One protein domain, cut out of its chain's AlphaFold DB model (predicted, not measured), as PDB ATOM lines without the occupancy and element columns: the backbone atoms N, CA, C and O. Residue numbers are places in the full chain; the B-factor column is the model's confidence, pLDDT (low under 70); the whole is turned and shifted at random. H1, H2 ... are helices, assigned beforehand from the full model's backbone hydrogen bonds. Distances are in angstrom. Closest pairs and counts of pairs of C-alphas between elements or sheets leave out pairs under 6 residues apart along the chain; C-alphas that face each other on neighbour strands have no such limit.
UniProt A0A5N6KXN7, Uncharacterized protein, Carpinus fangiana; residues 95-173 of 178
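This is residues 95 to 173 of the 178 residues of an uncharacterized protein of Carpinus fangiana (UniProt A0A5N6KXN7). Two short helical hairpins, H1 with H2 and H3 with H4, stand side by side as a cluster of four roughly aligned helices, with H1 next to H3. A loop with no named element, residues 95 to 118, folds back on itself on the side of H1 away from H4, and the longest axis runs from that loop through H1 to H4. The printed part has 79 residues with four named helices, in the order H1, H2, H3, H4, and no named strand. The class is all helix, though under half of the residues, 33 of 79, are in named elements. The whole is compact, with a radius of gyration of the C-alphas of 11.2 A, and rounded, with spans of 29 by 22 by 21 A.

Begin with the longest helix, H4, residues 159 to 168. It forms a helical hairpin with H3, residues 147 to 153: they touch, run opposite ways at a shallow tilt of 8 degrees, and have their closest C-alphas in Val 151 and Arg 159, 6.7 A apart. From H3 look across to H1, residues 119 to 126. These two touch and run the same way at a shallow tilt of 26 degrees; their closest C-alphas, those of Glu 125 and Arg 150, are 5.2 A apart. H1 forms the other helical hairpin with H2, residues 129 to 136. They touch, run opposite ways at a shallow tilt of 18 degrees, and come closest at the C-alphas of Ala 123 and Ile 132, 5.9 A apart. H2 and H4 are close but not clearly touching, with the C-alphas of Leu 129 and Val 162 closest at 6.9 A. H1 and H4 are also close but not clearly touching, with the C-alphas of Val 124 and Val 162 closest at 7.4 A. H2 and H3 are apart. In H1, H2 and H4 every O i to N i+4 pair is within hydrogen-bond range; in H3, 2 of 3 are.

Find C-alpha 159 at (-32.424, -10.404, 44.923); from there H4 runs 14.3 A to C-alpha 168 at (-32.174, -5.995, 31.325). H1 begins at C-alpha 119, at (-39.961, -23.159, 35.176), and is 10.7 A long. H2 measures 10.4 A and H3 10.3 A from first to last C-alpha.

The two C-alphas farthest apart, those of His 105 and Val 173, are 30.4 A apart. The printed part has no cut. The links H1 to H2 and H3 to H4 are tight, and the link H2 to H3, with 10 residues, is short. Look at residues 104 to 105 for pLDDT under 70; the mean of the printed part is 88.3.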
ATOM      1  N   LEU A  95     -46.722 -30.065  35.813       86.69
ATOM      2  CA  LEU A  95     -46.865 -31.043  36.895       86.69
ATOM      3  C   LEU A  95     -48.081 -30.759  37.802       86.69
ATOM      4  O   LEU A  95     -48.289 -31.421  38.822       86.69
ATOM      5  N   GLY A  96     -48.888 -29.758  37.467       87.12
ATOM      6  CA  GLY A  96     -50.128 -29.412  38.149       87.12
ATOM      7  C   GLY A  96     -50.595 -28.011  37.770       87.12
ATOM      8  O   GLY A  96     -49.882 -27.279  37.094       87.12
ATOM      9  N   LYS A  97     -51.771 -27.608  38.262       86.50
ATOM     10  CA  LYS A  97     -52.370 -26.294  37.952       86.50
ATOM     11  C   LYS A  97     -51.459 -25.109  38.286       86.50
ATOM     12  O   LYS A  97     -51.470 -24.109  37.587       86.50
ATOM     13  N   SER A  98     -50.680 -25.227  39.359       85.81
ATOM     14  CA  SER A  98     -49.735 -24.206  39.831       85.81
ATOM     15  C   SER A  98     -48.280 -24.675  39.816       85.81
ATOM     16  O   SER A  98     -47.401 -23.968  40.303       85.81
ATOM     17  N   THR A  99     -48.016 -25.861  39.262       87.56
ATOM     18  CA  THR A  99     -46.678 -26.453  39.241       87.56
ATOM     19  C   THR A  99     -46.196 -26.500  37.797       87.56
ATOM     20  O   THR A  99     -46.754 -27.275  37.012       87.56
ATOM     21  N   PRO A 100     -45.187 -25.696  37.425       88.50
ATOM     22  CA  PRO A 100     -44.637 -25.742  36.079       88.50
ATOM     23  C   PRO A 100     -44.002 -27.109  35.768       88.50
ATOM     24  O   PRO A 100     -43.839 -27.950  36.664       88.50
ATOM     25  N   PRO A 101     -43.644 -27.349  34.500       87.62
ATOM     26  CA  PRO A 101     -42.852 -28.506  34.104       87.62
ATOM     27  C   PRO A 101     -41.465 -28.542  34.775       87.62
ATOM     28  O   PRO A 101     -41.025 -27.587  35.421       87.62
ATOM     29  N   ALA A 102     -40.770 -29.675  34.651       83.81
ATOM     30  CA  ALA A 102     -39.457 -29.867  35.269       83.81
ATOM     31  C   ALA A 102     -38.357 -29.053  34.555       83.81
ATOM     32  O   ALA A 102     -38.384 -28.916  33.343       83.81
ATOM     33  N   LEU A 103     -37.352 -28.569  35.297       74.06
ATOM     34  CA  LEU A 103     -36.189 -27.825  34.775       74.06
ATOM     35  C   LEU A 103     -35.036 -28.756  34.351       74.06
ATOM     36  O   LEU A 103     -33.914 -28.600  34.837       74.06
ATOM     37  N   ASP A 104     -35.286 -29.745  33.495       68.56
ATOM     38  CA  ASP A 104     -34.235 -30.686  33.078       68.56
ATOM     39  C   ASP A 104     -34.187 -30.901  31.558       68.56
ATOM     40  O   ASP A 104     -35.104 -30.504  30.853       68.56
ATOM     41  N   HIS A 105     -33.079 -31.448  31.053       62.81
ATOM     42  CA  HIS A 105     -32.857 -31.965  29.691       62.81
ATOM     43  C   HIS A 105     -33.912 -31.617  28.615       62.81
ATOM     44  O   HIS A 105     -34.734 -32.445  28.236       62.81
ATOM     45  N   GLY A 106     -33.835 -30.405  28.053       71.56
ATOM     46  CA  GLY A 106     -34.678 -29.986  26.922       71.56
ATOM     47  C   GLY A 106     -36.031 -29.386  27.307       71.56
ATOM     48  O   GLY A 106     -36.795 -29.027  26.416       71.56
ATOM     49  N   ALA A 107     -36.305 -29.234  28.605       82.00
ATOM     50  CA  ALA A 107     -37.458 -28.491  29.077       82.00
ATOM     51  C   ALA A 107     -37.401 -27.031  28.627       82.00
ATOM     52  O   ALA A 107     -36.365 -26.363  28.745       82.00
ATOM     53  N   ASP A 108     -38.541 -26.557  28.150       88.75
ATOM     54  CA  ASP A 108     -38.770 -25.171  27.805       88.75
ATOM     55  C   ASP A 108     -38.881 -24.349  29.102       88.75
ATOM     56  O   ASP A 108     -39.813 -24.556  29.889       88.75
ATOM     57  N   PRO A 109     -37.932 -23.431  29.371       89.88
ATOM     58  CA  PRO A 109     -37.981 -22.564  30.545       89.88
ATOM     59  C   PRO A 109     -39.228 -21.670  30.606       89.88
ATOM     60  O   PRO A 109     -39.522 -21.156  31.691       89.88
ATOM     61  N   ASP A 110     -39.940 -21.505  29.489       90.19
ATOM     62  CA  ASP A 110     -41.114 -20.648  29.344       90.19
ATOM     63  C   ASP A 110     -42.455 -21.409  29.346       90.19
ATOM     64  O   ASP A 110     -43.530 -20.809  29.316       90.19
ATOM     65  N   ALA A 111     -42.427 -22.742  29.457       90.31
ATOM     66  CA  ALA A 111     -43.641 -23.552  29.474       90.31
ATOM     67  C   ALA A 111     -44.477 -23.305  30.744       90.31
ATOM     68  O   ALA A 111     -44.161 -23.787  31.833       90.31
ATOM     69  N   ALA A 112     -45.570 -22.556  30.617       88.81
ATOM     70  CA  ALA A 112     -46.418 -22.185  31.744       88.81
ATOM     71  C   ALA A 112     -47.384 -23.303  32.175       88.81
ATOM     72  O   ALA A 112     -47.900 -24.068  31.361       88.81
ATOM     73  N   CYS A 113     -47.681 -23.364  33.475       90.38
ATOM     74  CA  CYS A 113     -48.863 -24.064  33.981       90.38
ATOM     75  C   CYS A 113     -50.123 -23.183  33.897       90.38
ATOM     76  O   CYS A 113     -50.040 -22.004  33.558       90.38
ATOM     77  N   ASP A 114     -51.287 -23.731  34.261       88.75
ATOM     78  CA  ASP A 114     -52.579 -23.024  34.215       88.75
ATOM     79  C   ASP A 114     -52.585 -21.705  35.013       88.75
ATOM     80  O   ASP A 114     -53.297 -20.769  34.664       88.75
ATOM     81  N   ALA A 115     -51.783 -21.616  36.079       88.75
ATOM     82  CA  ALA A 115     -51.602 -20.402  36.879       88.75
ATOM     83  C   ALA A 115     -50.584 -19.408  36.278       88.75
ATOM     84  O   ALA A 115     -50.144 -18.485  36.964       88.75
ATOM     85  N   GLY A 116     -50.132 -19.626  35.042       88.56
ATOM     86  CA  GLY A 116     -49.153 -18.782  34.359       88.56
ATOM     87  C   GLY A 116     -47.742 -18.853  34.950       88.56
ATOM     88  O   GLY A 116     -46.930 -17.979  34.670       88.56
ATOM     89  N   VAL A 117     -47.435 -19.847  35.792       91.06
ATOM     90  CA  VAL A 117     -46.099 -20.027  36.391       91.06
ATOM     91  C   VAL A 117     -45.239 -20.851  35.448       91.06
ATOM     92  O   VAL A 117     -45.664 -21.927  35.035       91.06
ATOM     93  N   THR A 118     -44.029 -20.380  35.150       92.56
ATOM     94  CA  THR A 118     -43.068 -21.077  34.287       92.56
ATOM     95  C   THR A 118     -41.937 -21.703  35.112       92.56
ATOM     96  O   THR A 118     -41.724 -21.343  36.279       92.56
ATOM     97  N   PRO A 119     -41.167 -22.645  34.545       91.94
ATOM     98  CA  PRO A 119     -39.961 -23.159  35.176       91.94
ATOM     99  C   PRO A 119     -38.985 -22.029  35.544       91.94
ATOM    100  O   PRO A 119     -38.408 -22.031  36.638       91.94
ATOM    101  N   LEU A 120     -38.859 -21.011  34.683       93.12
ATOM    102  CA  LEU A 120     -38.093 -19.803  34.976       93.12
ATOM    103  C   LEU A 120     -38.647 -19.040  36.194       93.12
ATOM    104  O   LEU A 120     -37.851 -18.637  37.041       93.12
ATOM    105  N   SER A 121     -39.969 -18.906  36.358       92.75
ATOM    106  CA  SER A 121     -40.583 -18.317  37.564       92.75
ATOM    107  C   SER A 121     -40.105 -18.990  38.850       92.75
ATOM    108  O   SER A 121     -39.711 -18.314  39.801       92.75
ATOM    109  N   SER A 122     -40.100 -20.327  38.881       90.69
ATOM    110  CA  SER A 122     -39.637 -21.092  40.045       90.69
ATOM    111  C   SER A 122     -38.133 -20.926  40.288       90.69
ATOM    112  O   SER A 122     -37.697 -20.812  41.437       90.69
ATOM    113  N   ALA A 123     -37.323 -20.863  39.227       91.38
ATOM    114  CA  ALA A 123     -35.892 -20.586  39.345       91.38
ATOM    115  C   ALA A 123     -35.618 -19.161  39.854       91.38
ATOM    116  O   ALA A 123     -34.700 -18.952  40.647       91.38
ATOM    117  N   VAL A 124     -36.424 -18.188  39.443       93.56
ATOM    118  CA  VAL A 124     -36.350 -16.806  39.919       93.56
ATOM    119  C   VAL A 124     -36.687 -16.714  41.411       93.56
ATOM    120  O   VAL A 124     -35.976 -16.040  42.158       93.56
ATOM    121  N   GLU A 125     -37.706 -17.439  41.867       91.81
ATOM    122  CA  GLU A 125     -38.132 -17.458  43.271       91.81
ATOM    123  C   GLU A 125     -37.108 -18.167  44.183       91.81
ATOM    124  O   GLU A 125     -36.685 -17.607  45.195       91.81
ATOM    125  N   CYS A 126     -36.636 -19.360  43.790       88.69
ATOM    126  CA  CYS A 126     -35.883 -20.266  44.678       88.69
ATOM    127  C   CYS A 126     -34.505 -20.714  44.149       88.69
ATOM    128  O   CYS A 126     -33.704 -21.276  44.895       88.69
ATOM    129  N   GLY A 127     -34.214 -20.516  42.864       88.25
ATOM    130  CA  GLY A 127     -33.005 -21.013  42.196       88.25
ATOM    131  C   GLY A 127     -31.769 -20.139  42.405       88.25
ATOM    132  O   GLY A 127     -31.840 -19.027  42.923       88.25
ATOM    133  N   GLN A 128     -30.596 -20.616  41.991       90.44
ATOM    134  CA  GLN A 128     -29.350 -19.839  42.046       90.44
ATOM    135  C   GLN A 128     -29.266 -18.841  40.881       90.44
ATOM    136  O   GLN A 128     -29.769 -19.119  39.794       90.44
ATOM    137  N   LEU A 129     -28.555 -17.720  41.062       91.00
ATOM    138  CA  LEU A 129     -28.361 -16.719  40.001       91.00
ATOM    139  C   LEU A 129     -27.750 -17.323  38.723       91.00
ATOM    140  O   LEU A 129     -28.131 -16.950  37.619       91.00
ATOM    141  N   SER A 130     -26.834 -18.282  38.866       91.62
ATOM    142  CA  SER A 130     -26.227 -19.019  37.750       91.62
ATOM    143  C   SER A 130     -27.249 -19.826  36.943       91.62
ATOM    144  O   SER A 130     -27.167 -19.863  35.718       91.62
ATOM    145  N   VAL A 131     -28.226 -20.445  37.613       90.25
ATOM    146  CA  VAL A 131     -29.324 -21.179  36.970       90.25
ATOM    147  C   VAL A 131     -30.257 -20.204  36.260       90.25
ATOM    148  O   VAL A 131     -30.563 -20.416  35.095       90.25
ATOM    149  N   ILE A 132     -30.630 -19.101  36.916       92.50
ATOM    150  CA  ILE A 132     -31.486 -18.060  36.323       92.50
ATOM    151  C   ILE A 132     -30.863 -17.520  35.030       92.50
ATOM    152  O   ILE A 132     -31.547 -17.452  34.015       92.50
ATOM    153  N   ARG A 133     -29.558 -17.205  35.035       92.62
ATOM    154  CA  ARG A 133     -28.837 -16.754  33.830       92.62
ATOM    155  C   ARG A 133     -28.921 -17.779  32.700       92.62
ATOM    156  O   ARG A 133     -29.351 -17.431  31.613       92.62
ATOM    157  N   LYS A 134     -28.604 -19.048  32.983       91.81
ATOM    158  CA  LYS A 134     -28.667 -20.125  31.980       91.81
ATOM    159  C   LYS A 134     -30.060 -20.318  31.382       91.81
ATOM    160  O   LYS A 134     -30.157 -20.676  30.215       91.81
ATOM    161  N   LEU A 135     -31.117 -20.142  32.177       91.25
ATOM    162  CA  LEU A 135     -32.492 -20.251  31.689       91.25
ATOM    163  C   LEU A 135     -32.881 -19.031  30.852       91.25
ATOM    164  O   LEU A 135     -33.429 -19.203  29.775       91.25
ATOM    165  N   LEU A 136     -32.528 -17.821  31.294       91.31
ATOM    166  CA  LEU A 136     -32.761 -16.593  30.528       91.31
ATOM    167  C   LEU A 136     -31.991 -16.552  29.207       91.31
ATOM    168  O   LEU A 136     -32.427 -15.886  28.284       91.31
ATOM    169  N   ASP A 137     -30.854 -17.237  29.100       90.69
ATOM    170  CA  ASP A 137     -30.115 -17.338  27.834       90.69
ATOM    171  C   ASP A 137     -30.812 -18.267  26.817       90.69
ATOM    172  O   ASP A 137     -30.417 -18.315  25.655       90.69
ATOM    173  N   ARG A 138     -31.840 -19.011  27.245       89.25
ATOM    174  CA  ARG A 138     -32.692 -19.858  26.392       89.25
ATOM    175  C   ARG A 138     -34.068 -19.247  26.119       89.25
ATOM    176  O   ARG A 138     -34.849 -19.861  25.404       89.25
ATOM    177  N   VAL A 139     -34.372 -18.092  26.709       87.81
ATOM    178  CA  VAL A 139     -35.653 -17.393  26.564       87.81
ATOM    179  C   VAL A 139     -35.418 -16.124  25.754       87.81
ATOM    180  O   VAL A 139     -34.508 -15.358  26.063       87.81
ATOM    181  N   GLU A 140     -36.234 -15.894  24.726       81.81
ATOM    182  CA  GLU A 140     -36.141 -14.680  23.904       81.81
ATOM    183  C   GLU A 140     -36.719 -13.446  24.620       81.81
ATOM    184  O   GLU A 140     -36.168 -12.354  24.485       81.81
ATOM    185  N   ASP A 141     -37.778 -13.619  25.422       80.38
ATOM    186  CA  ASP A 141     -38.450 -12.549  26.173       80.38
ATOM    187  C   ASP A 141     -38.832 -12.984  27.601       80.38
ATOM    188  O   ASP A 141     -39.497 -13.995  27.813       80.38
ATOM    189  N   ALA A 142     -38.438 -12.196  28.605       84.75
ATOM    190  CA  ALA A 142     -38.681 -12.465  30.024       84.75
ATOM    191  C   ALA A 142     -40.052 -11.950  30.528       84.75
ATOM    192  O   ALA A 142     -40.191 -11.592  31.704       84.75
ATOM    193  N   SER A 143     -41.058 -11.867  29.651       85.50
ATOM    194  CA  SER A 143     -42.374 -11.285  29.950       85.50
ATOM    195  C   SER A 143     -43.408 -12.263  30.518       85.50
ATOM    196  O   SER A 143     -44.356 -11.851  31.199       85.50
ATOM    197  N   HIS A 144     -43.213 -13.560  30.307       86.38
ATOM    198  CA  HIS A 144     -44.069 -14.611  30.846       86.38
ATOM    199  C   HIS A 144     -43.662 -15.012  32.270       86.38
ATOM    200  O   HIS A 144     -42.560 -14.734  32.741       86.38
ATOM    201  N   GLY A 145     -44.556 -15.678  33.002       87.62
ATOM    202  CA  GLY A 145     -44.204 -16.244  34.307       87.62
ATOM    203  C   GLY A 145     -44.277 -15.287  35.500       87.62
ATOM    204  O   GLY A 145     -43.892 -15.675  36.609       87.62
ATOM    205  N   TYR A 146     -44.736 -14.046  35.314       91.12
ATOM    206  CA  TYR A 146     -44.809 -13.028  36.372       91.12
ATOM    207  C   TYR A 146     -43.475 -12.865  37.132       91.12
ATOM    208  O   TYR A 146     -43.457 -12.753  38.361       91.12
ATOM    209  N   LEU A 147     -42.339 -12.889  36.421       92.38
ATOM    210  CA  LEU A 147     -41.008 -13.044  37.029       92.38
ATOM    211  C   LEU A 147     -40.712 -11.990  38.101       92.38
ATOM    212  O   LEU A 147     -40.203 -12.331  39.166       92.38
ATOM    213  N   LEU A 148     -41.080 -10.724  37.876       92.62
ATOM    214  CA  LEU A 148     -40.872  -9.666  38.870       92.62
ATOM    215  C   LEU A 148     -41.701  -9.877  40.148       92.62
ATOM    216  O   LEU A 148     -41.177  -9.640  41.234       92.62
ATOM    217  N   HIS A 149     -42.928 -10.404  40.051       91.81
ATOM    218  CA  HIS A 149     -43.717 -10.789  41.232       91.81
ATOM    219  C   HIS A 149     -43.021 -11.915  42.001       91.81
ATOM    220  O   HIS A 149     -42.938 -11.890  43.226       91.81
ATOM    221  N   ARG A 150     -42.442 -12.879  41.277       91.56
ATOM    222  CA  ARG A 150     -41.717 -14.017  41.860       91.56
ATOM    223  C   ARG A 150     -40.443 -13.590  42.581       91.56
ATOM    224  O   ARG A 150     -40.145 -14.114  43.652       91.56
ATOM    225  N   VAL A 151     -39.720 -12.591  42.063       92.06
ATOM    226  CA  VAL A 151     -38.529 -12.049  42.742       92.06
ATOM    227  C   VAL A 151     -38.865 -11.456  44.109       92.06
ATOM    228  O   VAL A 151     -38.033 -11.529  45.014       92.06
ATOM    229  N   VAL A 152     -40.059 -10.886  44.299       89.31
ATOM    230  CA  VAL A 152     -40.455 -10.310  45.598       89.31
ATOM    231  C   VAL A 152     -40.471 -11.380  46.695       89.31
ATOM    232  O   VAL A 152     -40.054 -11.104  47.820       89.31
ATOM    233  N   HIS A 153     -40.861 -12.610  46.355       88.94
ATOM    234  CA  HIS A 153     -40.895 -13.752  47.274       88.94
ATOM    235  C   HIS A 153     -39.520 -14.397  47.521       88.94
ATOM    236  O   HIS A 153     -39.368 -15.204  48.439       88.94
ATOM    237  N   ARG A 154     -38.489 -14.018  46.756       89.88
ATOM    238  CA  ARG A 154     -37.130 -14.546  46.903       89.88
ATOM    239  C   ARG A 154     -36.490 -14.088  48.216       89.88
ATOM    240  O   ARG A 154     -36.347 -12.890  48.472       89.88
ATOM    241  N   THR A 155     -36.002 -15.048  49.000       85.44
ATOM    242  CA  THR A 155     -35.290 -14.813  50.273       85.44
ATOM    243  C   THR A 155     -33.764 -14.852  50.147       85.44
ATOM    244  O   THR A 155     -33.057 -14.443  51.066       85.44
ATOM    245  N   ALA A 156     -33.236 -15.328  49.017       76.94
ATOM    246  CA  ALA A 156     -31.800 -15.474  48.799       76.94
ATOM    247  C   ALA A 156     -31.064 -14.126  48.685       76.94
ATOM    248  O   ALA A 156     -31.619 -13.116  48.233       76.94
ATOM    249  N   SER A 157     -29.763 -14.141  48.996       74.56
ATOM    250  CA  SER A 157     -28.845 -13.074  48.591       74.56
ATOM    251  C   SER A 157     -28.925 -12.869  47.069       74.56
ATOM    252  O   SER A 157     -29.303 -13.777  46.322       74.56
ATOM    253  N   HIS A 158     -28.600 -11.664  46.594       82.44
ATOM    254  CA  HIS A 158     -28.658 -11.284  45.170       82.44
ATOM    255  C   HIS A 158     -30.055 -11.017  44.592       82.44
ATOM    256  O   HIS A 158     -30.197 -10.938  43.374       82.44
ATOM    257  N   ARG A 159     -31.093 -10.809  45.418       89.88
ATOM    258  CA  ARG A 159     -32.424 -10.404  44.923       89.88
ATOM    259  C   ARG A 159     -32.353  -9.208  43.965       89.88
ATOM    260  O   ARG A 159     -32.946  -9.254  42.896       89.88
ATOM    261  N   MET A 160     -31.572  -8.181  44.309       91.38
ATOM    262  CA  MET A 160     -31.385  -7.006  43.448       91.38
ATOM    263  C   MET A 160     -30.670  -7.320  42.132       91.38
ATOM    264  O   MET A 160     -31.006  -6.726  41.113       91.38
ATOM    265  N   ASP A 161     -29.716  -8.250  42.137       93.75
ATOM    266  CA  ASP A 161     -29.017  -8.657  40.916       93.75
ATOM    267  C   ASP A 161     -29.962  -9.418  39.982       93.75
ATOM    268  O   ASP A 161     -29.900  -9.237  38.770       93.75
ATOM    269  N   VAL A 162     -30.876 -10.221  40.543       94.50
ATOM    270  CA  VAL A 162     -31.944 -10.881  39.778       94.50
ATOM    271  C   VAL A 162     -32.928  -9.852  39.218       94.50
ATOM    272  O   VAL A 162     -33.244  -9.940  38.040       94.50
ATOM    273  N   VAL A 163     -33.370  -8.854  40.000       93.75
ATOM    274  CA  VAL A 163     -34.237  -7.772  39.479       93.75
ATOM    275  C   VAL A 163     -33.569  -7.076  38.297       93.75
ATOM    276  O   VAL A 163     -34.175  -6.992  37.235       93.75
ATOM    277  N   LYS A 164     -32.320  -6.618  38.458       93.25
ATOM    278  CA  LYS A 164     -31.572  -5.956  37.378       93.25
ATOM    279  C   LYS A 164     -31.488  -6.844  36.141       93.25
ATOM    280  O   LYS A 164     -31.856  -6.409  35.062       93.25
ATOM    281  N   LEU A 165     -31.109  -8.109  36.329       93.56
ATOM    282  CA  LEU A 165     -31.017  -9.078  35.246       93.56
ATOM    283  C   LEU A 165     -32.348  -9.266  34.505       93.56
ATOM    284  O   LEU A 165     -32.341  -9.368  33.287       93.56
ATOM    285  N   LEU A 166     -33.478  -9.322  35.209       93.50
ATOM    286  CA  LEU A 166     -34.789  -9.464  34.574       93.50
ATOM    287  C   LEU A 166     -35.202  -8.203  33.809       93.50
ATOM    288  O   LEU A 166     -35.720  -8.314  32.702       93.50
ATOM    289  N   LEU A 167     -34.941  -7.017  34.363       92.31
ATOM    290  CA  LEU A 167     -35.209  -5.745  33.683       92.31
ATOM    291  C   LEU A 167     -34.359  -5.596  32.415       92.31
ATOM    292  O   LEU A 167     -34.886  -5.216  31.373       92.31
ATOM    293  N   ASP A 168     -33.081  -5.976  32.479       92.00
ATOM    294  CA  ASP A 168     -32.174  -5.995  31.325       92.00
ATOM    295  C   ASP A 168     -32.651  -6.963  30.224       92.00
ATOM    296  O   ASP A 168     -32.285  -6.809  29.060       92.00
ATOM    297  N   ARG A 169     -33.467  -7.964  30.583       90.81
ATOM    298  CA  ARG A 169     -34.076  -8.948  29.669       90.81
ATOM    299  C   ARG A 169     -35.530  -8.619  29.306       90.81
ATOM    300  O   ARG A 169     -36.219  -9.477  28.770       90.81
ATOM    301  N   GLY A 170     -35.994  -7.399  29.583       88.56
ATOM    302  CA  GLY A 170     -37.302  -6.914  29.134       88.56
ATOM    303  C   GLY A 170     -38.488  -7.283  30.027       88.56
ATOM    304  O   GLY A 170     -39.629  -7.073  29.622       88.56
ATOM    305  N   ALA A 171     -38.260  -7.786  31.247       90.62
ATOM    306  CA  ALA A 171     -39.359  -8.159  32.135       90.62
ATOM    307  C   ALA A 171     -40.284  -6.953  32.447       90.62
ATOM    308  O   ALA A 171     -39.807  -5.894  32.878       90.62
ATOM    309  N   PRO A 172     -41.613  -7.091  32.281       90.56
ATOM    310  CA  PRO A 172     -42.560  -5.985  32.368       90.56
ATOM    311  C   PRO A 172     -42.783  -5.532  33.815       90.56
ATOM    312  O   PRO A 172     -43.410  -6.221  34.617       90.56
ATOM    313  N   VAL A 173     -42.332  -4.314  34.130       88.75
ATOM    314  CA  VAL A 173     -42.433  -3.707  35.475       88.75
ATOM    315  C   VAL A 173     -43.876  -3.548  35.953       88.75
ATOM    316  O   VAL A 173     -44.151  -3.708  37.138       88.75
TER     317      VAL A 173